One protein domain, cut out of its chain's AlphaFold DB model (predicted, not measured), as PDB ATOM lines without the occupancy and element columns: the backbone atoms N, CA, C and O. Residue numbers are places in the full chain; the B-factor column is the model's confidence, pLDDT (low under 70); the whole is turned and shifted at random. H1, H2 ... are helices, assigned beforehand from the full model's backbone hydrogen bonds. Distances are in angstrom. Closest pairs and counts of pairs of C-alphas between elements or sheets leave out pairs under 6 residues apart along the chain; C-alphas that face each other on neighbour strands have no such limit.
ATOM      1  N   HIS A  12      16.511 -10.915  35.398       80.12
ATOM      2  CA  HIS A  12      15.248 -11.416  34.871       80.12
ATOM      3  C   HIS A  12      14.470 -12.245  35.900       80.12
ATOM      4  O   HIS A  12      13.274 -12.004  36.079       80.12
ATOM      5  N   THR A  13      15.130 -13.127  36.655       83.12
ATOM      6  CA  THR A  13      14.504 -13.887  37.750       83.12
ATOM      7  C   THR A  13      13.942 -12.958  38.829       83.12
ATOM      8  O   THR A  13      12.810 -13.143  39.280       83.12
ATOM      9  N   LYS A  14      14.662 -11.882  39.190       86.94
ATOM     10  CA  LYS A  14      14.142 -10.862  40.122       86.94
ATOM     11  C   LYS A  14      12.873 -10.192  39.593       86.94
ATOM     12  O   LYS A  14      11.922 -10.001  40.352       86.94
ATOM     13  N   ARG A  15      12.833  -9.853  38.300       86.88
ATOM     14  CA  ARG A  15      11.638  -9.269  37.665       86.88
ATOM     15  C   ARG A  15      10.466 -10.257  37.655       86.88
ATOM     16  O   ARG A  15       9.362  -9.863  38.022       86.88
ATOM     17  N   CYS A  16      10.695 -11.529  37.327       87.38
ATOM     18  CA  CYS A  16       9.661 -12.571  37.358       87.38
ATOM     19  C   CYS A  16       9.077 -12.778  38.765       87.38
ATOM     20  O   CYS A  16       7.857 -12.837  38.921       87.38
ATOM     21  N   LEU A  17       9.924 -12.800  39.799       88.00
ATOM     22  CA  LEU A  17       9.483 -12.861  41.197       88.00
ATOM     23  C   LEU A  17       8.658 -11.629  41.598       88.00
ATOM     24  O   LEU A  17       7.637 -11.761  42.274       88.00
ATOM     25  N   GLY A  18       9.058 -10.435  41.146       89.50
ATOM     26  CA  GLY A  18       8.281  -9.206  41.336       89.50
ATOM     27  C   GLY A  18       6.881  -9.299  40.720       89.50
ATOM     28  O   GLY A  18       5.891  -8.978  41.378       89.50
ATOM     29  N   ILE A  19       6.785  -9.815  39.493       89.81
ATOM     30  CA  ILE A  19       5.509 -10.052  38.802       89.81
ATOM     31  C   ILE A  19       4.649 -11.063  39.577       89.81
ATOM     32  O   ILE A  19       3.472 -10.797  39.815       89.81
ATOM     33  N   LEU A  20       5.214 -12.189  40.028       89.75
ATOM     34  CA  LEU A  20       4.485 -13.203  40.803       89.75
ATOM     35  C   LEU A  20       3.903 -12.644  42.104       89.75
ATOM     36  O   LEU A  20       2.738 -12.900  42.422       89.75
ATOM     37  N   ASN A  21       4.685 -11.849  42.835       89.81
ATOM     38  CA  ASN A  21       4.220 -11.198  44.057       89.81
ATOM     39  C   ASN A  21       3.071 -10.225  43.773       89.81
ATOM     40  O   ASN A  21       2.055 -10.259  44.470       89.81
ATOM     41  N   ASN A  22       3.186  -9.429  42.708       89.75
ATOM     42  CA  ASN A  22       2.132  -8.513  42.284       89.75
ATOM     43  C   ASN A  22       0.850  -9.260  41.893       89.75
ATOM     44  O   ASN A  22      -0.241  -8.836  42.273       89.75
ATOM     45  N   ILE A  23       0.952 -10.396  41.189       88.69
ATOM     46  CA  ILE A  23      -0.225 -11.207  40.854       88.69
ATOM     47  C   ILE A  23      -0.864 -11.787  42.119       88.69
ATOM     48  O   ILE A  23      -2.084 -11.745  42.263       88.69
ATOM     49  N   LYS A  24      -0.064 -12.305  43.056       87.38
ATOM     50  CA  LYS A  24      -0.573 -12.854  44.320       87.38
ATOM     51  C   LYS A  24      -1.333 -11.795  45.120       87.38
ATOM     52  O   LYS A  24      -2.423 -12.074  45.614       87.38
ATOM     53  N   GLN A  25      -0.794 -10.580  45.198       88.25
ATOM     54  CA  GLN A  25      -1.462  -9.453  45.844       88.25
ATOM     55  C   GLN A  25      -2.750  -9.059  45.102       88.25
ATOM     56  O   GLN A  25      -3.784  -8.835  45.729       88.25
ATOM     57  N   ALA A  26      -2.720  -9.029  43.768       85.81
ATOM     58  CA  ALA A  26      -3.889  -8.731  42.944       85.81
ATOM     59  C   ALA A  26      -5.009  -9.772  43.097       85.81
ATOM     60  O   ALA A  26      -6.178  -9.404  43.161       85.81
ATOM     61  N   LEU A  27      -4.669 -11.058  43.210       85.88
ATOM     62  CA  LEU A  27      -5.635 -12.129  43.461       85.88
ATOM     63  C   LEU A  27      -6.311 -12.002  44.827       85.88
ATOM     64  O   LEU A  27      -7.502 -12.263  44.938       85.88
ATOM     65  N   GLN A  28      -5.566 -11.591  45.855       85.00
ATOM     66  CA  GLN A  28      -6.116 -11.383  47.198       85.00
ATOM     67  C   GLN A  28      -7.041 -10.161  47.274       85.00
ATOM     68  O   GLN A  28      -7.988 -10.160  48.057       85.00
ATOM     69  N   ASN A  29      -6.774  -9.134  46.464       83.19
ATOM     70  CA  ASN A  29      -7.495  -7.860  46.508       83.19
ATOM     71  C   ASN A  29      -8.645  -7.759  45.494       83.19
ATOM     72  O   ASN A  29      -9.578  -6.983  45.702       83.19
ATOM     73  N   SER A  30      -8.590  -8.509  44.392       79.75
ATOM     74  CA  SER A  30      -9.629  -8.480  43.364       79.75
ATOM     75  C   SER A  30     -10.877  -9.228  43.826       79.75
ATOM     76  O   SER A  30     -10.784 -10.360  44.290       79.75
ATOM     77  N   LYS A  31     -12.054  -8.620  43.652       77.25
ATOM     78  CA  LYS A  31     -13.367  -9.250  43.893       77.25
ATOM     79  C   LYS A  31     -14.063  -9.712  42.608       77.25
ATOM     80  O   LYS A  31     -15.167 -10.237  42.685       77.25
ATOM     81  N   ASP A  32     -13.460  -9.470  41.444       86.25
ATOM     82  CA  ASP A  32     -14.023  -9.866  40.151       86.25
ATOM     83  C   ASP A  32     -13.473 -11.236  39.735       86.25
ATOM     84  O   ASP A  32     -12.286 -11.371  39.410       86.25
ATOM     85  N   ASP A  33     -14.357 -12.233  39.702       86.50
ATOM     86  CA  ASP A  33     -14.064 -13.607  39.288       86.50
ATOM     87  C   ASP A  33     -13.372 -13.669  37.918       86.50
ATOM     88  O   ASP A  33     -12.462 -14.471  37.711       86.50
ATOM     89  N   LYS A  34     -13.741 -12.792  36.971       86.75
ATOM     90  CA  LYS A  34     -13.154 -12.782  35.620       86.75
ATOM     91  C   LYS A  34     -11.712 -12.292  35.632       86.75
ATOM     92  O   LYS A  34     -10.888 -12.786  34.860       86.75
ATOM     93  N   VAL A  35     -11.407 -11.312  36.480       88.62
ATOM     94  CA  VAL A  35     -10.043 -10.801  36.659       88.62
ATOM     95  C   VAL A  35      -9.194 -11.860  37.351       88.62
ATOM     96  O   VAL A  35      -8.088 -12.141  36.892       88.62
ATOM     97  N   GLN A  36      -9.721 -12.503  38.399       87.75
ATOM     98  CA  GLN A  36      -9.028 -13.596  39.083       87.75
ATOM     99  C   GLN A  36      -8.729 -14.768  38.138       87.75
ATOM    100  O   GLN A  36      -7.607 -15.275  38.121       87.75
ATOM    101  N   GLU A  37      -9.695 -15.157  37.300       87.81
ATOM    102  CA  GLU A  37      -9.525 -16.217  36.305       87.81
ATOM    103  C   GLU A  37      -8.396 -15.886  35.315       87.81
ATOM    104  O   GLU A  37      -7.561 -16.738  34.998       87.81
ATOM    105  N   GLU A  38      -8.336 -14.648  34.819       88.19
ATOM    106  CA  GLU A  38      -7.275 -14.246  33.893       88.19
ATOM    107  C   GLU A  38      -5.903 -14.107  34.563       88.19
ATOM    108  O   GLU A  38      -4.902 -14.524  33.977       88.19
ATOM    109  N   LEU A  39      -5.838 -13.624  35.806       91.31
ATOM    110  CA  LEU A  39      -4.603 -13.608  36.597       91.31
ATOM    111  C   LEU A  39      -4.071 -15.028  36.845       91.31
ATOM    112  O   LEU A  39      -2.875 -15.270  36.678       91.31
ATOM    113  N   ALA A  40      -4.946 -15.988  37.158       87.38
ATOM    114  CA  ALA A  40      -4.566 -17.390  37.338       87.38
ATOM    115  C   ALA A  40      -3.979 -17.995  36.050       87.38
ATOM    116  O   ALA A  40      -2.980 -18.717  36.083       87.38
ATOM    117  N   LYS A  41      -4.546 -17.653  34.887       88.62
ATOM    118  CA  LYS A  41      -4.003 -18.084  33.589       88.62
ATOM    119  C   LYS A  41      -2.629 -17.482  33.298       88.62
ATOM    120  O   LYS A  41      -1.821 -18.159  32.668       88.62
ATOM    121  N   ILE A  42      -2.358 -16.247  33.727       90.75
ATOM    122  CA  ILE A  42      -1.026 -15.634  33.604       90.75
ATOM    123  C   ILE A  42      -0.027 -16.321  34.544       90.75
ATOM    124  O   ILE A  42       1.072 -16.641  34.099       90.75
ATOM    125  N   ILE A  43      -0.410 -16.634  35.790       90.94
ATOM    126  CA  ILE A  43       0.442 -17.396  36.727       90.94
ATOM    127  C   ILE A  43       0.872 -18.729  36.126       90.94
ATOM    128  O   ILE A  43       2.047 -19.072  36.185       90.94
ATOM    129  N   ASN A  44      -0.049 -19.456  35.495       88.44
ATOM    130  CA  ASN A  44       0.273 -20.737  34.868       88.44
ATOM    131  C   ASN A  44       1.298 -20.622  33.725       88.44
ATOM    132  O   ASN A  44       1.898 -21.626  33.354       88.44
ATOM    133  N   LEU A  45       1.507 -19.427  33.163       88.69
ATOM    134  CA  LEU A  45       2.538 -19.173  32.154       88.69
ATOM    135  C   LEU A  45       3.880 -18.745  32.773       88.69
ATOM    136  O   LEU A  45       4.892 -18.804  32.080       88.69
ATOM    137  N   MET A  46       3.917 -18.336  34.046       90.06
ATOM    138  CA  MET A  46       5.113 -17.765  34.682       90.06
ATOM    139  C   MET A  46       6.336 -18.688  34.714       90.06
ATOM    140  O   MET A  46       7.407 -18.182  34.388       90.06
ATOM    141  N   PRO A  47       6.227 -20.000  35.021       87.44
ATOM    142  CA  PRO A  47       7.392 -20.889  34.993       87.44
ATOM    143  C   PRO A  47       8.083 -20.885  33.625       87.44
ATOM    144  O   PRO A  47       9.301 -20.794  33.524       87.44
ATOM    145  N   SER A  48       7.283 -20.885  32.558       86.19
ATOM    146  CA  SER A  48       7.772 -20.818  31.184       86.19
ATOM    147  C   SER A  48       8.350 -19.446  30.819       86.19
ATOM    148  O   SER A  48       9.313 -19.363  30.065       86.19
ATOM    149  N   VAL A  49       7.770 -18.354  31.327       88.69
ATOM    150  CA  VAL A  49       8.306 -16.995  31.122       88.69
ATOM    151  C   VAL A  49       9.676 -16.843  31.787       88.69
ATOM    152  O   VAL A  49      10.573 -16.251  31.189       88.69
ATOM    153  N   GLU A  50       9.835 -17.388  32.993       87.00
ATOM    154  CA  GLU A  50      11.094 -17.396  33.738       87.00
ATOM    155  C   GLU A  50      12.168 -18.221  33.028       87.00
ATOM    156  O   GLU A  50      13.262 -17.712  32.809       87.00
ATOM    157  N   GLU A  51      11.832 -19.437  32.588       85.50
ATOM    158  CA  GLU A  51      12.747 -20.314  31.850       85.50
ATOM    159  C   GLU A  51      13.260 -19.668  30.551       85.50
ATOM    160  O   GLU A  51      14.444 -19.761  30.233       85.50
ATOM    161  N   ILE A  52      12.389 -18.979  29.800       85.94
ATOM    162  CA  ILE A  52      12.785 -18.325  28.544       85.94
ATOM    163  C   ILE A  52      13.640 -17.071  28.796       85.94
ATOM    164  O   ILE A  52      14.487 -16.731  27.969       85.94
ATOM    165  N   GLY A  53      13.374 -16.319  29.870       82.06
ATOM    166  CA  GLY A  53      14.169 -15.151  30.276       82.06
ATOM    167  C   GLY A  53      14.191 -13.966  29.294       82.06
ATOM    168  O   GLY A  53      14.885 -12.978  29.522       82.06
ATOM    169  N   LYS A  54      13.440 -14.006  28.183       86.56
ATOM    170  CA  LYS A  54      13.448 -12.927  27.178       86.56
ATOM    171  C   LYS A  54      12.702 -11.692  27.677       86.56
ATOM    172  O   LYS A  54      11.497 -11.744  27.927       86.56
ATOM    173  N   ILE A  55      13.385 -10.545  27.651       86.50
ATOM    174  CA  ILE A  55      12.858  -9.225  28.047       86.50
ATOM    175  C   ILE A  55      11.470  -8.953  27.454       86.50
ATOM    176  O   ILE A  55      10.552  -8.583  28.174       86.50
ATOM    177  N   VAL A  56      11.274  -9.199  26.155       87.31
ATOM    178  CA  VAL A  56       9.995  -8.932  25.470       87.31
ATOM    179  C   VAL A  56       8.826  -9.733  26.062       87.31
ATOM    180  O   VAL A  56       7.703  -9.234  26.113       87.31
ATOM    181  N   ILE A  57       9.063 -10.974  26.489       89.88
ATOM    182  CA  ILE A  57       8.033 -11.845  27.074       89.88
ATOM    183  C   ILE A  57       7.703 -11.374  28.493       89.88
ATOM    184  O   ILE A  57       6.528 -11.289  28.857       89.88
ATOM    185  N   ILE A  58       8.726 -10.987  29.257       90.62
ATOM    186  CA  ILE A  58       8.576 -10.421  30.601       90.62
ATOM    187  C   ILE A  58       7.775  -9.107  30.541       90.62
ATOM    188  O   ILE A  58       6.782  -8.969  31.250       90.62
ATOM    189  N   GLU A  59       8.114  -8.189  29.630       89.62
ATOM    190  CA  GLU A  59       7.400  -6.911  29.449       89.62
ATOM    191  C   GLU A  59       5.939  -7.106  29.014       89.62
ATOM    192  O   GLU A  59       5.044  -6.409  29.486       89.62
ATOM    193  N   MET A  60       5.653  -8.081  28.143       88.81
ATOM    194  CA  MET A  60       4.268  -8.399  27.767       88.81
ATOM    195  C   MET A  60       3.454  -8.941  28.945       88.81
ATOM    196  O   MET A  60       2.258  -8.661  29.046       88.81
ATOM    197  N   THR A  61       4.099  -9.713  29.816       92.38
ATOM    198  CA  THR A  61       3.480 -10.247  31.032       92.38
ATOM    199  C   THR A  61       3.172  -9.118  32.013       92.38
ATOM    200  O   THR A  61       2.048  -9.027  32.505       92.38
ATOM    201  N   ASP A  62       4.124  -8.207  32.222       91.94
ATOM    202  CA  ASP A  62       3.951  -7.029  33.077       91.94
ATOM    203  C   ASP A  62       2.865  -6.081  32.540       91.94
ATOM    204  O   ASP A  62       2.019  -5.601  33.292       91.94
ATOM    205  N   LEU A  63       2.807  -5.870  31.219       90.88
ATOM    206  CA  LEU A  63       1.764  -5.060  30.588       90.88
ATOM    207  C   LEU A  63       0.365  -5.669  30.774       90.88
ATOM    208  O   LEU A  63      -0.594  -4.948  31.051       90.88
ATOM    209  N   ALA A  64       0.241  -6.993  30.630       91.19
ATOM    210  CA  ALA A  64      -1.017  -7.695  30.870       91.19
ATOM    211  C   ALA A  64      -1.444  -7.580  32.340       91.19
ATOM    212  O   ALA A  64      -2.615  -7.319  32.619       91.19
ATOM    213  N   LEU A  65      -0.488  -7.713  33.263       91.44
ATOM    214  CA  LEU A  65      -0.726  -7.574  34.692       91.44
ATOM    215  C   LEU A  65      -1.185  -6.162  35.059       91.44
ATOM    216  O   LEU A  65      -2.242  -6.017  35.661       91.44
ATOM    217  N   LYS A  66      -0.449  -5.127  34.637       91.00
ATOM    218  CA  LYS A  66      -0.804  -3.717  34.871       91.00
ATOM    219  C   LYS A  66      -2.192  -3.374  34.344       91.00
ATOM    220  O   LYS A  66      -2.903  -2.578  34.949       91.00
ATOM    221  N   ASN A  67      -2.597  -3.970  33.222       90.25
ATOM    222  CA  ASN A  67      -3.942  -3.769  32.701       90.25
ATOM    223  C   ASN A  67      -5.015  -4.419  33.591       90.25
ATOM    224  O   ASN A  67      -6.050  -3.805  33.827       90.25
ATOM    225  N   LEU A  68      -4.757  -5.624  34.106       88.50
ATOM    226  CA  LEU A  68      -5.675  -6.345  34.995       88.50
ATOM    227  C   LEU A  68      -5.752  -5.751  36.409       88.50
ATOM    228  O   LEU A  68      -6.775  -5.915  37.064       88.50
ATOM    229  N   THR A  69      -4.701  -5.072  36.874       87.69
ATOM    230  CA  THR A  69      -4.654  -4.429  38.199       87.69
ATOM    231  C   THR A  69      -5.016  -2.947  38.185       87.69
ATOM    232  O   THR A  69      -5.036  -2.322  39.242       87.69
ATOM    233  N   SER A  70      -5.289  -2.373  37.012       86.38
ATOM    234  CA  SER A  70      -5.753  -0.988  36.889       86.38
ATOM    235  C   SER A  70      -7.182  -0.813  37.412       86.38
ATOM    236  O   SER A  70      -7.960  -1.765  37.415       86.38
ATOM    237  N   ASP A  71      -7.550   0.418  37.786       82.94
ATOM    238  CA  ASP A  71      -8.879   0.742  38.333       82.94
ATOM    239  C   ASP A  71     -10.040   0.352  37.396       82.94
ATOM    240  O   ASP A  71     -11.148   0.087  37.852       82.94
ATOM    241  N   ASN A  72      -9.787   0.300  36.080       83.75
ATOM    242  CA  ASN A  72     -10.749  -0.115  35.058       83.75
ATOM    243  C   ASN A  72     -10.138  -1.198  34.149       83.75
ATOM    244  O   ASN A  72      -9.642  -0.884  33.058       83.75
ATOM    245  N   PRO A  73     -10.159  -2.478  34.566       86.44
ATOM    246  CA  PRO A  73      -9.489  -3.547  33.839       86.44
ATOM    247  C   PRO A  73     -10.144  -3.810  32.478       86.44
ATOM    248  O   PRO A  73     -11.338  -4.098  32.366       86.44
ATOM    249  N   ASN A  74      -9.345  -3.760  31.407       89.25
ATOM    250  CA  ASN A  74      -9.821  -4.058  30.058       89.25
ATOM    251  C   ASN A  74      -9.634  -5.545  29.743       89.25
ATOM    252  O   ASN A  74      -8.627  -5.979  29.179       89.25
ATOM    253  N   MET A  75     -10.664  -6.334  30.043       89.00
ATOM    254  CA  MET A  75     -10.634  -7.784  29.843       89.00
ATOM    255  C   MET A  75     -10.370  -8.211  28.393       89.00
ATOM    256  O   MET A  75      -9.788  -9.272  28.168       89.00
ATOM    257  N   VAL A  76     -10.776  -7.415  27.398       88.31
ATOM    258  CA  VAL A  76     -10.524  -7.731  25.982       88.31
ATOM    259  C   VAL A  76      -9.033  -7.610  25.674       88.31
ATOM    260  O   VAL A  76      -8.444  -8.515  25.076       88.31
ATOM    261  N   LEU A  77      -8.410  -6.520  26.124       86.62
ATOM    262  CA  LEU A  77      -6.980  -6.295  25.950       86.62
ATOM    263  C   LEU A  77      -6.160  -7.334  26.721       86.62
ATOM    264  O   LEU A  77      -5.278  -7.957  26.132       86.62
ATOM    265  N   ALA A  78      -6.491  -7.584  27.990       88.38
ATOM    266  CA  ALA A  78      -5.802  -8.568  28.821       88.38
ATOM    267  C   ALA A  78      -5.847  -9.980  28.215       88.38
ATOM    268  O   ALA A  78      -4.813 -10.640  28.089       88.38
ATOM    269  N   LYS A  79      -7.018 -10.422  27.729       87.56
ATOM    270  CA  LYS A  79      -7.162 -11.716  27.040       87.56
ATOM    271  C   LYS A  79      -6.309 -11.798  25.777       87.56
ATOM    272  O   LYS A  79      -5.695 -12.840  25.529       87.56
ATOM    273  N   LYS A  80      -6.249 -10.716  24.991       88.94
ATOM    274  CA  LYS A  80      -5.434 -10.642  23.769       88.94
ATOM    275  C   LYS A  80      -3.937 -10.662  24.086       88.94
ATOM    276  O   LYS A  80      -3.196 -11.399  23.438       88.94
ATOM    277  N   LEU A  81      -3.500  -9.924  25.109       90.56
ATOM    278  CA  LEU A  81      -2.112  -9.927  25.580       90.56
ATOM    279  C   LEU A  81      -1.699 -11.314  26.080       90.56
ATOM    280  O   LEU A  81      -0.692 -11.842  25.613       90.56
ATOM    281  N   ARG A  82      -2.511 -11.951  26.932       90.62
ATOM    282  CA  ARG A  82      -2.272 -13.319  27.415       90.62
ATOM    283  C   ARG A  82      -2.231 -14.334  26.271       90.62
ATOM    284  O   ARG A  82      -1.382 -15.219  26.264       90.62
ATOM    285  N   PHE A  83      -3.137 -14.238  25.299       87.06
ATOM    286  CA  PHE A  83      -3.131 -15.132  24.136       87.06
ATOM    287  C   PHE A  83      -1.838 -14.997  23.319       87.06
ATOM    288  O   PHE A  83      -1.184 -15.999  23.035       87.06
ATOM    289  N   ASN A  84      -1.419 -13.765  23.024       88.31
ATOM    290  CA  ASN A  84      -0.166 -13.509  22.314       88.31
ATOM    291  C   ASN A  84       1.060 -13.963  23.123       88.31
ATOM    292  O   ASN A  84       2.003 -14.507  22.548       88.31
ATOM    293  N   LEU A  85       1.041 -13.772  24.448       90.12
ATOM    294  CA  LEU A  85       2.072 -14.264  25.362       90.12
ATOM    295  C   LEU A  85       2.185 -15.790  25.282       90.12
ATOM    296  O   LEU A  85       3.273 -16.301  25.039       90.12
ATOM    297  N   LYS A  86       1.060 -16.511  25.392       87.62
ATOM    298  CA  LYS A  86       1.012 -17.976  25.278       87.62
ATOM    299  C   LYS A  86       1.607 -18.462  23.952       87.62
ATOM    300  O   LYS A  86       2.389 -19.404  23.959       87.62
ATOM    301  N   ILE A  87       1.278 -17.812  22.832       82.69
ATOM    302  CA  ILE A  87       1.844 -18.160  21.517       82.69
ATOM    303  C   ILE A  87       3.362 -17.969  21.501       82.69
ATOM    304  O   ILE A  87       4.076 -18.866  21.058       82.69
ATOM    305  N   LYS A  88       3.866 -16.829  21.992       86.75
ATOM    306  CA  LYS A  88       5.314 -16.569  22.037       86.75
ATOM    307  C   LYS A  88       6.046 -17.575  22.920       86.75
ATOM    308  O   LYS A  88       7.065 -18.102  22.498       86.75
ATOM    309  N   VAL A  89       5.504 -17.875  24.096       86.19
ATOM    310  CA  VAL A  89       6.067 -18.864  25.023       86.19
ATOM    311  C   VAL A  89       6.142 -20.248  24.372       86.19
ATOM    312  O   VAL A  89       7.203 -20.862  24.349       86.19
ATOM    313  N   ILE A  90       5.044 -20.712  23.767       82.00
ATOM    314  CA  ILE A  90       5.003 -22.004  23.065       82.00
ATOM    315  C   ILE A  90       6.009 -22.041  21.907       82.00
ATOM    316  O   ILE A  90       6.686 -23.050  21.713       82.00
ATOM    317  N   LYS A  91       6.118 -20.945  21.149       78.62
ATOM    318  CA  LYS A  91       7.066 -20.823  20.040       78.62
ATOM    319  C   LYS A  91       8.516 -20.915  20.513       78.62
ATOM    320  O   LYS A  91       9.323 -21.501  19.810       78.62
ATOM    321  N   GLU A  92       8.857 -20.356  21.667       81.56
ATOM    322  CA  GLU A  92      10.226 -20.413  22.198       81.56
ATOM    323  C   GLU A  92      10.575 -21.784  22.785       81.56
ATOM    324  O   GLU A  92      11.667 -22.280  22.535       81.56
ATOM    325  N   ILE A  93       9.644 -22.425  23.500       76.31
ATOM    326  CA  ILE A  93       9.890 -23.723  24.154       76.31
ATOM    327  C   ILE A  93       9.912 -24.876  23.152       76.31
ATOM    328  O   ILE A  93      10.699 -25.811  23.274       76.31
ATOM    329  N   SER A  94       9.019 -24.857  22.164       72.31
ATOM    330  CA  SER A  94       8.851 -25.992  21.269       72.31
ATOM    331  C   SER A  94       9.498 -25.725  19.915       72.31
ATOM    332  O   SER A  94       8.910 -25.087  19.038       72.31
ATOM    333  N   SER A  95      10.671 -26.328  19.693       56.97
ATOM    334  CA  SER A  95      11.293 -26.427  18.363       56.97
ATOM    335  C   SER A  95      10.317 -27.011  17.337       56.97
ATOM    336  O   SER A  95      10.296 -26.589  16.186       56.97
ATOM    337  N   PHE A  96       9.435 -27.921  17.763       51.00
ATOM    338  CA  PHE A  96       8.364 -28.472  16.932       51.00
ATOM    339  C   PHE A  96       7.345 -27.397  16.509       51.00
ATOM    340  O   PHE A  96       6.987 -27.331  15.337       51.00
TER     341      PHE A  96
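Overview. This is residues 12 to 96 of the 249 residues of an uncharacterized protein of Candidatus Kentron sp. LFY (UniProt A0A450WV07). This is a small up-and-down bundle of four helices, H1, H2, H4 and H5, each running against the one before it, with the short helix H3 carrying on from the end of H2 so that these two together fill one side of the bundle. H1 and H5 are at opposite corners and stay apart, while H2 and H4 come together between them. The printed part has 85 residues with five named helices in the order H1 H2 H3 H4 H5 and no named strand; the class is all helix. It is compact, with a radius of gyration of the C-alphas of 12.3 A, and spans 39 by 26 by 17 A.

Arrangement. Start at the longest helix, H5, residues 75 to 93. Now look at H4, residues 55 to 68: it forms a helical hairpin with H5, and the two touch with 18 pairs of C-alphas within 8 A, the closest those of Ala 64 and Ala 78 at 5.3 A, at a shallow tilt of 23 degrees, opposite ways. Residues 75 to 82 of H5 touch H2, residues 33 to 43; the closest C-alphas are those of Ile 42 and Arg 82, 6.7 A apart. Residues 89 to 93 of H5 touch H3, residues 46 to 52, at a steep tilt of 42 degrees, with the C-alphas of Ser 48 and Val 89 closest at 6.7 A. H2 and H3 meet only through their link. H2 touches H4, closest at the C-alphas of Val 35 and Leu 68, 6.5 A. H1, residues 12 to 29, touches H4 at a shallow tilt of 13 degrees, the same way, with the C-alphas of Ile 19 and Asp 62 closest at 6.7 A. H1 and H2 form the other helical hairpin, where residues 20 to 27 of H1 touch H2 and the C-alphas of Leu 27 and Gln 36 are closest at 5.7 A. In H1, H2, H3, H4 and H5 every O i to N i+4 pair is within hydrogen-bond range.

Along the chain. Find C-alpha 12 at (15.248, -11.416, 34.871); from there H1 runs 25.8 A to C-alpha 29. H2 follows over 15.2 A, and H3 over 9.8 A. Find C-alpha 55 at (12.858, -9.225, 28.047), where H4 begins its 20.0 A. H5 runs 26.6 A, to C-alpha 93 at (9.890, -23.723, 24.154).

Size, cuts and confidence. The two C-alphas farthest apart are those of Asp 71 and Phe 96, 40.1 A. The printed part has no cut. The links H1 to H2, H2 to H3 and H3 to H4 are tight, and H4 to H5, with 6 residues, is short. The mean pLDDT of the printed part is 86.3; look for low confidence, under 70, at residues 95 to 96.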